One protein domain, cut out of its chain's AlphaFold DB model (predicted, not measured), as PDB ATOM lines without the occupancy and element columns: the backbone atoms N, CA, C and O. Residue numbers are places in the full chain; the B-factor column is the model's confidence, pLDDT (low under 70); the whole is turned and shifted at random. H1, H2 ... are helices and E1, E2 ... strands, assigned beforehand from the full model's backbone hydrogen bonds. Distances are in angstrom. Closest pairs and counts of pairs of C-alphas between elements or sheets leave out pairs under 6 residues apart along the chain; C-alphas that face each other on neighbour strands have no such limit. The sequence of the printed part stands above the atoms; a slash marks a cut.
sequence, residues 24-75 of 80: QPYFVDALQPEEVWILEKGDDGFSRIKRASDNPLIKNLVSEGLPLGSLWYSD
ATOM      1  N   GLN A  24     -32.438  18.287  43.256       92.38
ATOM      2  CA  GLN A  24     -31.632  17.451  44.149       92.38
ATOM      3  C   GLN A  24     -30.752  16.485  43.335       92.38
ATOM      4  O   GLN A  24     -31.293  15.489  42.840       92.38
ATOM      5  N   PRO A  25     -29.424  16.696  43.236       91.94
ATOM      6  CA  PRO A  25     -28.549  15.832  42.444       91.94
ATOM      7  C   PRO A  25     -28.543  14.377  42.911       91.94
ATOM      8  O   PRO A  25     -28.622  13.464  42.097       91.94
ATOM      9  N   TYR A  26     -28.604  14.134  44.221       91.38
ATOM     10  CA  TYR A  26     -28.642  12.765  44.753       91.38
ATOM     11  C   TYR A  26     -29.890  11.971  44.335       91.38
ATOM     12  O   TYR A  26     -29.930  10.748  44.455       91.38
ATOM     13  N   PHE A  27     -30.945  12.641  43.859       93.62
ATOM     14  CA  PHE A  27     -32.118  11.944  43.339       93.62
ATOM     15  C   PHE A  27     -31.804  11.224  42.022       93.62
ATOM     16  O   PHE A  27     -32.305  10.118  41.801       93.62
ATOM     17  N   VAL A  28     -30.982  11.838  41.164       93.56
ATOM     18  CA  VAL A  28     -30.682  11.315  39.826       93.56
ATOM     19  C   VAL A  28     -29.593  10.238  39.830       93.56
ATOM     20  O   VAL A  28     -29.510   9.486  38.868       93.56
ATOM     21  N   ASP A  29     -28.846  10.067  40.928       93.88
ATOM     22  CA  ASP A  29     -27.862   8.977  41.095       93.88
ATOM     23  C   ASP A  29     -28.469   7.573  40.941       93.88
ATOM     24  O   ASP A  29     -27.779   6.615  40.604       93.88
ATOM     25  N   ALA A  30     -29.769   7.433  41.194       92.38
ATOM     26  CA  ALA A  30     -30.491   6.169  41.082       92.38
ATOM     27  C   ALA A  30     -31.183   5.967  39.716       92.38
ATOM     28  O   ALA A  30     -31.989   5.040  39.570       92.38
ATOM     29  N   LEU A  31     -30.927   6.843  38.741       94.19
ATOM     30  CA  LEU A  31     -31.518   6.821  37.400       94.19
ATOM     31  C   LEU A  31     -30.458   6.511  36.336       94.19
ATOM     32  O   LEU A  31     -29.267   6.719  36.551       94.19
ATOM     33  N   GLN A  32     -30.899   6.003  35.187       94.88
ATOM     34  CA  GLN A  32     -30.052   5.836  34.007       94.88
ATOM     35  C   GLN A  32     -30.025   7.127  33.170       94.88
ATOM     36  O   GLN A  32     -31.000   7.887  33.194       94.88
ATOM     37  N   PRO A  33     -28.962   7.382  32.381       96.00
ATOM     38  CA  PRO A  33     -28.863   8.575  31.533       96.00
ATOM     39  C   PRO A  33     -30.043   8.752  30.568       96.00
ATOM     40  O   PRO A  33     -30.425   9.875  30.248       96.00
ATOM     41  N   GLU A  34     -30.654   7.657  30.113       96.69
ATOM     42  CA  GLU A  34     -31.802   7.674  29.205       96.69
ATOM     43  C   GLU A  34     -33.111   8.119  29.886       96.69
ATOM     44  O   GLU A  34     -34.096   8.424  29.209       96.69
ATOM     45  N   GLU A  35     -33.131   8.147  31.219       95.19
ATOM     46  CA  GLU A  35     -34.288   8.491  32.050       95.19
ATOM     47  C   GLU A  35     -34.215   9.925  32.591       95.19
ATOM     48  O   GLU A  35     -35.185  10.413  33.172       95.19
ATOM     49  N   VAL A  36     -33.080  10.605  32.399       95.88
ATOM     50  CA  VAL A  36     -32.827  11.957  32.902       95.88
ATOM     51  C   VAL A  36     -32.857  12.958  31.755       95.88
ATOM     52  O   VAL A  36     -32.156  12.818  30.751       95.88
ATOM     53  N   TRP A  37     -33.655  14.005  31.941       95.94
ATOM     54  CA  TRP A  37     -33.740  15.140  31.035       95.94
ATOM     55  C   TRP A  37     -33.274  16.402  31.749       95.94
ATOM     56  O   TRP A  37     -33.684  16.662  32.881       95.94
ATOM     57  N   ILE A  38     -32.439  17.181  31.073       94.00
ATOM     58  CA  ILE A  38     -31.957  18.477  31.536       94.00
ATOM     59  C   ILE A  38     -32.796  19.551  30.856       94.00
ATOM     60  O   ILE A  38     -32.949  19.533  29.633       94.00
ATOM     61  N   LEU A  39     -33.371  20.446  31.659       93.50
ATOM     62  CA  LEU A  39     -34.145  21.589  31.192       93.50
ATOM     63  C   LEU A  39     -33.328  22.853  31.446       93.50
ATOM     64  O   LEU A  39     -33.034  23.176  32.595       93.50
ATOM     65  N   GLU A  40     -33.013  23.581  30.383       90.69
ATOM     66  CA  GLU A  40     -32.228  24.816  30.429       90.69
ATOM     67  C   GLU A  40     -33.062  25.970  29.891       90.69
ATOM     68  O   GLU A  40     -33.827  25.808  28.939       90.69
ATOM     69  N   LYS A  41     -32.941  27.150  30.500       91.06
ATOM     70  CA  LYS A  41     -33.586  28.361  29.995       91.06
ATOM     71  C   LYS A  41     -32.660  29.023  28.977       91.06
ATOM     72  O   LYS A  41     -31.563  29.426  29.339       91.06
ATOM     73  N   GLY A  42     -33.120  29.151  27.739       89.94
ATOM     74  CA  GLY A  42     -32.427  29.904  26.704       89.94
ATOM     75  C   GLY A  42     -32.547  31.416  26.897       89.94
ATOM     76  O   GLY A  42     -33.459  31.914  27.568       89.94
ATOM     77  N   ASP A  43     -31.647  32.152  26.247       93.19
ATOM     78  CA  ASP A  43     -31.639  33.622  26.235       93.19
ATOM     79  C   ASP A  43     -32.874  34.226  25.546       93.19
ATOM     80  O   ASP A  43     -33.258  35.364  25.809       93.19
ATOM     81  N   ASP A  44     -33.536  33.442  24.692       94.56
ATOM     82  CA  ASP A  44     -34.816  33.762  24.052       94.56
ATOM     83  C   ASP A  44     -36.024  33.618  24.997       94.56
ATOM     84  O   ASP A  44     -37.157  33.917  24.619       94.56
ATOM     85  N   GLY A  45     -35.792  33.184  26.240       93.94
ATOM     86  CA  GLY A  45     -36.815  32.993  27.261       93.94
ATOM     87  C   GLY A  45     -37.536  31.646  27.193       93.94
ATOM     88  O   GLY A  45     -38.391  31.398  28.047       93.94
ATOM     89  N   PHE A  46     -37.191  30.769  26.245       94.88
ATOM     90  CA  PHE A  46     -37.786  29.440  26.105       94.88
ATOM     91  C   PHE A  46     -36.905  28.358  26.732       94.88
ATOM     92  O   PHE A  46     -35.682  28.470  26.786       94.88
ATOM     93  N   SER A  47     -37.526  27.280  27.215       92.50
ATOM     94  CA  SER A  47     -36.778  26.126  27.713       92.50
ATOM     95  C   SER A  47     -36.316  25.230  26.570       92.50
ATOM     96  O   SER A  47     -37.102  24.862  25.697       92.50
ATOM     97  N   ARG A  48     -35.054  24.814  26.630       92.94
ATOM     98  CA  ARG A  48     -34.507  23.709  25.846       92.94
ATOM     99  C   ARG A  48     -34.453  22.476  26.728       92.94
ATOM    100  O   ARG A  48     -34.244  22.576  27.936       92.94
ATOM    101  N   ILE A  49     -34.690  21.321  26.125       93.56
ATOM    102  CA  ILE A  49     -34.645  20.044  26.825       93.56
ATOM    103  C   ILE A  49     -33.711  19.099  26.078       93.56
ATOM    104  O   ILE A  49     -33.840  18.926  24.866       93.56
ATOM    105  N   LYS A  50     -32.779  18.489  26.805       93.69
ATOM    106  CA  LYS A  50     -31.831  17.499  26.284       93.69
ATOM    107  C   LYS A  50     -31.830  16.274  27.184       93.69
ATOM    108  O   LYS A  50     -32.001  16.396  28.399       93.69
ATOM    109  N   ARG A  51     -31.677  15.082  26.614       96.19
ATOM    110  CA  ARG A  51     -31.549  13.864  27.417       96.19
ATOM    111  C   ARG A  51     -30.091  13.687  27.819       96.19
ATOM    112  O   ARG A  51     -29.202  13.898  26.999       96.19
ATOM    113  N   ALA A  52     -29.825  13.264  29.053       95.94
ATOM    114  CA  ALA A  52     -28.451  13.075  29.522       95.94
ATOM    115  C   ALA A  52     -27.690  12.045  28.664       95.94
ATOM    116  O   ALA A  52     -26.502  12.211  28.392       95.94
ATOM    117  N   SER A  53     -28.392  11.022  28.162       96.44
ATOM    118  CA  SER A  53     -27.837  10.043  27.224       96.44
ATOM    119  C   SER A  53     -27.463  10.607  25.848       96.44
ATOM    120  O   SER A  53     -26.759   9.940  25.102       96.44
ATOM    121  N   ASP A  54     -27.920  11.794  25.459       95.88
ATOM    122  CA  ASP A  54     -27.588  12.335  24.133       95.88
ATOM    123  C   ASP A  54     -26.166  12.918  24.097       95.88
ATOM    124  O   ASP A  54     -25.612  13.138  23.023       95.88
ATOM    125  N   ASN A  55     -25.539  13.106  25.264       94.81
ATOM    126  CA  ASN A  55     -24.146  13.509  25.391       94.81
ATOM    127  C   ASN A  55     -23.237  12.269  25.556       94.81
ATOM    128  O   ASN A  55     -23.263  11.621  26.612       94.81
ATOM    129  N   PRO A  56     -22.380  11.948  24.566       95.12
ATOM    130  CA  PRO A  56     -21.489  10.790  24.638       95.12
ATOM    131  C   PRO A  56     -20.532  10.820  25.836       95.12
ATOM    132  O   PRO A  56     -20.228   9.768  26.394       95.12
ATOM    133  N   LEU A  57     -20.082  12.006  26.264       94.81
ATOM    134  CA  LEU A  57     -19.210  12.147  27.430       94.81
ATOM    135  C   LEU A  57     -19.931  11.701  28.705       94.81
ATOM    136  O   LEU A  57     -19.380  10.908  29.462       94.81
ATOM    137  N   ILE A  58     -21.172  12.153  28.911       95.31
ATOM    138  CA  ILE A  58     -21.980  11.760  30.074       95.31
ATOM    139  C   ILE A  58     -22.196  10.244  30.072       95.31
ATOM    140  O   ILE A  58     -21.956   9.600  31.094       95.31
ATOM    141  N   LYS A  59     -22.588   9.653  28.933       95.81
ATOM    142  CA  LYS A  59     -22.767   8.193  28.831       95.81
ATOM    143  C   LYS A  59     -21.505   7.430  29.220       95.81
ATOM    144  O   LYS A  59     -21.594   6.476  29.989       95.81
ATOM    145  N   ASN A  60     -20.351   7.859  28.712       96.69
ATOM    146  CA  ASN A  60     -19.079   7.203  28.989       96.69
ATOM    147  C   ASN A  60     -18.712   7.315  30.475       96.69
ATOM    148  O   ASN A  60     -18.394   6.310  31.102       96.69
ATOM    149  N   LEU A  61     -18.837   8.502  31.075       96.25
ATOM    150  CA  LEU A  61     -18.537   8.709  32.495       96.25
ATOM    151  C   LEU A  61     -19.443   7.868  33.407       96.25
ATOM    152  O   LEU A  61     -18.958   7.256  34.357       96.25
ATOM    153  N   VAL A  62     -20.737   7.772  33.090       96.38
ATOM    154  CA  VAL A  62     -21.663   6.903  33.832       96.38
ATOM    155  C   VAL A  62     -21.314   5.425  33.646       96.38
ATOM    156  O   VAL A  62     -21.382   4.664  34.609       96.38
ATOM    157  N   SER A  63     -20.882   5.010  32.448       95.81
ATOM    158  CA  SER A  63     -20.438   3.628  32.208       95.81
ATOM    159  C   SER A  63     -19.165   3.250  32.976       95.81
ATOM    160  O   SER A  63     -19.014   2.093  33.355       95.81
ATOM    161  N   GLU A  64     -18.312   4.230  33.292       96.75
ATOM    162  CA  GLU A  64     -17.142   4.083  34.173       96.75
ATOM    163  C   GLU A  64     -17.511   4.120  35.673       96.75
ATOM    164  O   GLU A  64     -16.645   4.055  36.544       96.75
ATOM    165  N   GLY A  65     -18.804   4.213  36.002       95.62
ATOM    166  CA  GLY A  65     -19.318   4.152  37.372       95.62
ATOM    167  C   GLY A  65     -19.479   5.505  38.066       95.62
ATOM    168  O   GLY A  65     -19.760   5.528  39.266       95.62
ATOM    169  N   LEU A  66     -19.332   6.630  37.354       96.19
ATOM    170  CA  LEU A  66     -19.581   7.950  37.936       96.19
ATOM    171  C   LEU A  66     -21.092   8.207  38.083       96.19
ATOM    172  O   LEU A  66     -21.824   8.129  37.094       96.19
ATOM    173  N   PRO A  67     -21.588   8.552  39.286       95.56
ATOM    174  CA  PRO A  67     -23.006   8.836  39.493       95.56
ATOM    175  C   PRO A  67     -23.461  10.111  38.765       95.56
ATOM    176  O   PRO A  67     -22.767  11.130  38.788       95.56
ATOM    177  N   LEU A  68     -24.658  10.094  38.167       95.62
ATOM    178  CA  LEU A  68     -25.214  11.243  37.431       95.62
ATOM    179  C   LEU A  68     -25.335  12.515  38.279       95.62
ATOM    180  O   LEU A  68     -25.111  13.611  37.772       95.62
ATOM    181  N   GLY A  69     -25.667  12.393  39.562       95.19
ATOM    182  CA  GLY A  69     -25.751  13.522  40.483       95.19
ATOM    183  C   GLY A  69     -24.387  14.148  40.752       95.19
ATOM    184  O   GLY A  69     -24.290  15.366  40.865       95.19
ATOM    185  N   SER A  70     -23.318  13.346  40.767       94.69
ATOM    186  CA  SER A  70     -21.943  13.859  40.865       94.69
ATOM    187  C   SER A  70     -21.524  14.611  39.600       94.69
ATOM    188  O   SER A  70     -20.880  15.657  39.691       94.69
ATOM    189  N   LEU A  71     -21.924  14.114  38.422       95.19
ATOM    190  CA  LEU A  71     -21.702  14.797  37.143       95.19
ATOM    191  C   LEU A  71     -22.459  16.127  37.078       95.19
ATOM    192  O   LEU A  71     -21.892  17.130  36.653       95.19
ATOM    193  N   TRP A  72     -23.702  16.154  37.562       94.12
ATOM    194  CA  TRP A  72     -24.480  17.387  37.673       94.12
ATOM    195  C   TRP A  72     -23.829  18.396  38.616       94.12
ATOM    196  O   TRP A  72     -23.650  19.545  38.244       94.12
ATOM    197  N   TYR A  73     -23.406  17.960  39.803       91.62
ATOM    198  CA  TYR A  73     -22.727  18.829  40.767       91.62
ATOM    199  C   TYR A  73     -21.399  19.404  40.240       91.62
ATOM    200  O   TYR A  73     -20.907  20.401  40.755       91.62
ATOM    201  N   SER A  74     -20.811  18.753  39.234       91.81
ATOM    202  CA  SER A  74     -19.550  19.149  38.600       91.81
ATOM    203  C   SER A  74     -19.756  19.856  37.252       91.81
ATOM    204  O   SER A  74     -18.831  19.889  36.441       91.81
ATOM    205  N   ASP A  75     -20.967  20.357  36.985       89.94
ATOM    206  CA  ASP A  75     -21.354  21.113  35.786       89.94
ATOM    207  C   ASP A  75     -21.191  20.351  34.451       89.94
ATOM    208  O   ASP A  75     -21.122  20.950  33.381       89.94
TER     209      ASP A  75
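What this domain is: This is residues 24 to 75 of the 80 residues of an uncharacterized protein of Microcystis aeruginosa PCC 9717 (UniProt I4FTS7). A narrow two-stranded hairpin, E1 and E2, reaches along the long axis to one end of the domain, and three short helices are grouped toward the other end. H3 lies between the other two helices: H1 packs on one side of it, and H2 comes near it more loosely at a steep angle. The printed part has 52 residues, with three named helices and two named strands in the order H1, E1, E2, H2, H3; the sheet has the order E1 - E2 and is antiparallel, and the class is mixed, helices and strands. The whole is elongated, with spans of 36 by 22 by 19 A, and only just compact, close to loose, with a radius of gyration of the C-alphas of 11.5 A.

How they stand to each other: H1, residues 25 to 28, touches H3, residues 68 to 73; their closest C-alphas, those of Pro 25 and Gly 69, are 4.1 A apart. E1, residues 37 to 41, and E2, residues 47 to 51, form a hairpin of antiparallel neighbours, with 156 degrees between their directions. C-alphas 37 and 51 face each other at 4.4 A, and C-alphas 41 and 47 at 4.5 A. Across the pair, N 38 and O 50 at 2.8 A and N 48 and O 40 at 2.8 A are within hydrogen-bond range. H2, residues 56 to 63, is close to H3 but not clearly touching; the closest C-alphas, those of Val 62 and Leu 68, are 6.7 A apart. H2 and H3 run opposite ways at a steep tilt of 63 degrees. H1 is apart from E2 and H2, E1 is apart from H2 and H3, and E2 is apart from H3. In H2 and H3 every O i to N i+4 pair is within hydrogen-bond range, while H1 is too short for such a pair.

Where its parts are: H1 begins at C-alpha 25, (-28.549, 15.832, 42.444), and is 5.6 A from first to last C-alpha. E1, from Trp 37 to Lys 41, and E2, from Ser 47 to Arg 51, each measure 13.3 A. E2 ends at C-alpha 51, (-31.549, 13.864, 27.417). H2, from Pro 56 to Ser 63, is 10.5 A long. H3, from Leu 68 to Tyr 73, is 8.7 A long and ends at C-alpha 73, (-22.727, 18.829, 40.767).

The domain as a whole: The two C-alphas farthest apart, those of Asp 44 and Glu 64, are 36.0 A apart. The printed part has no cut. The links E1 to E2, E2 to H2 and H2 to H3 are tight, the link H1 to E1 with 8 residues is short, and no link is long. The mean pLDDT of the printed part is 94.3, and no printed residue is under 70.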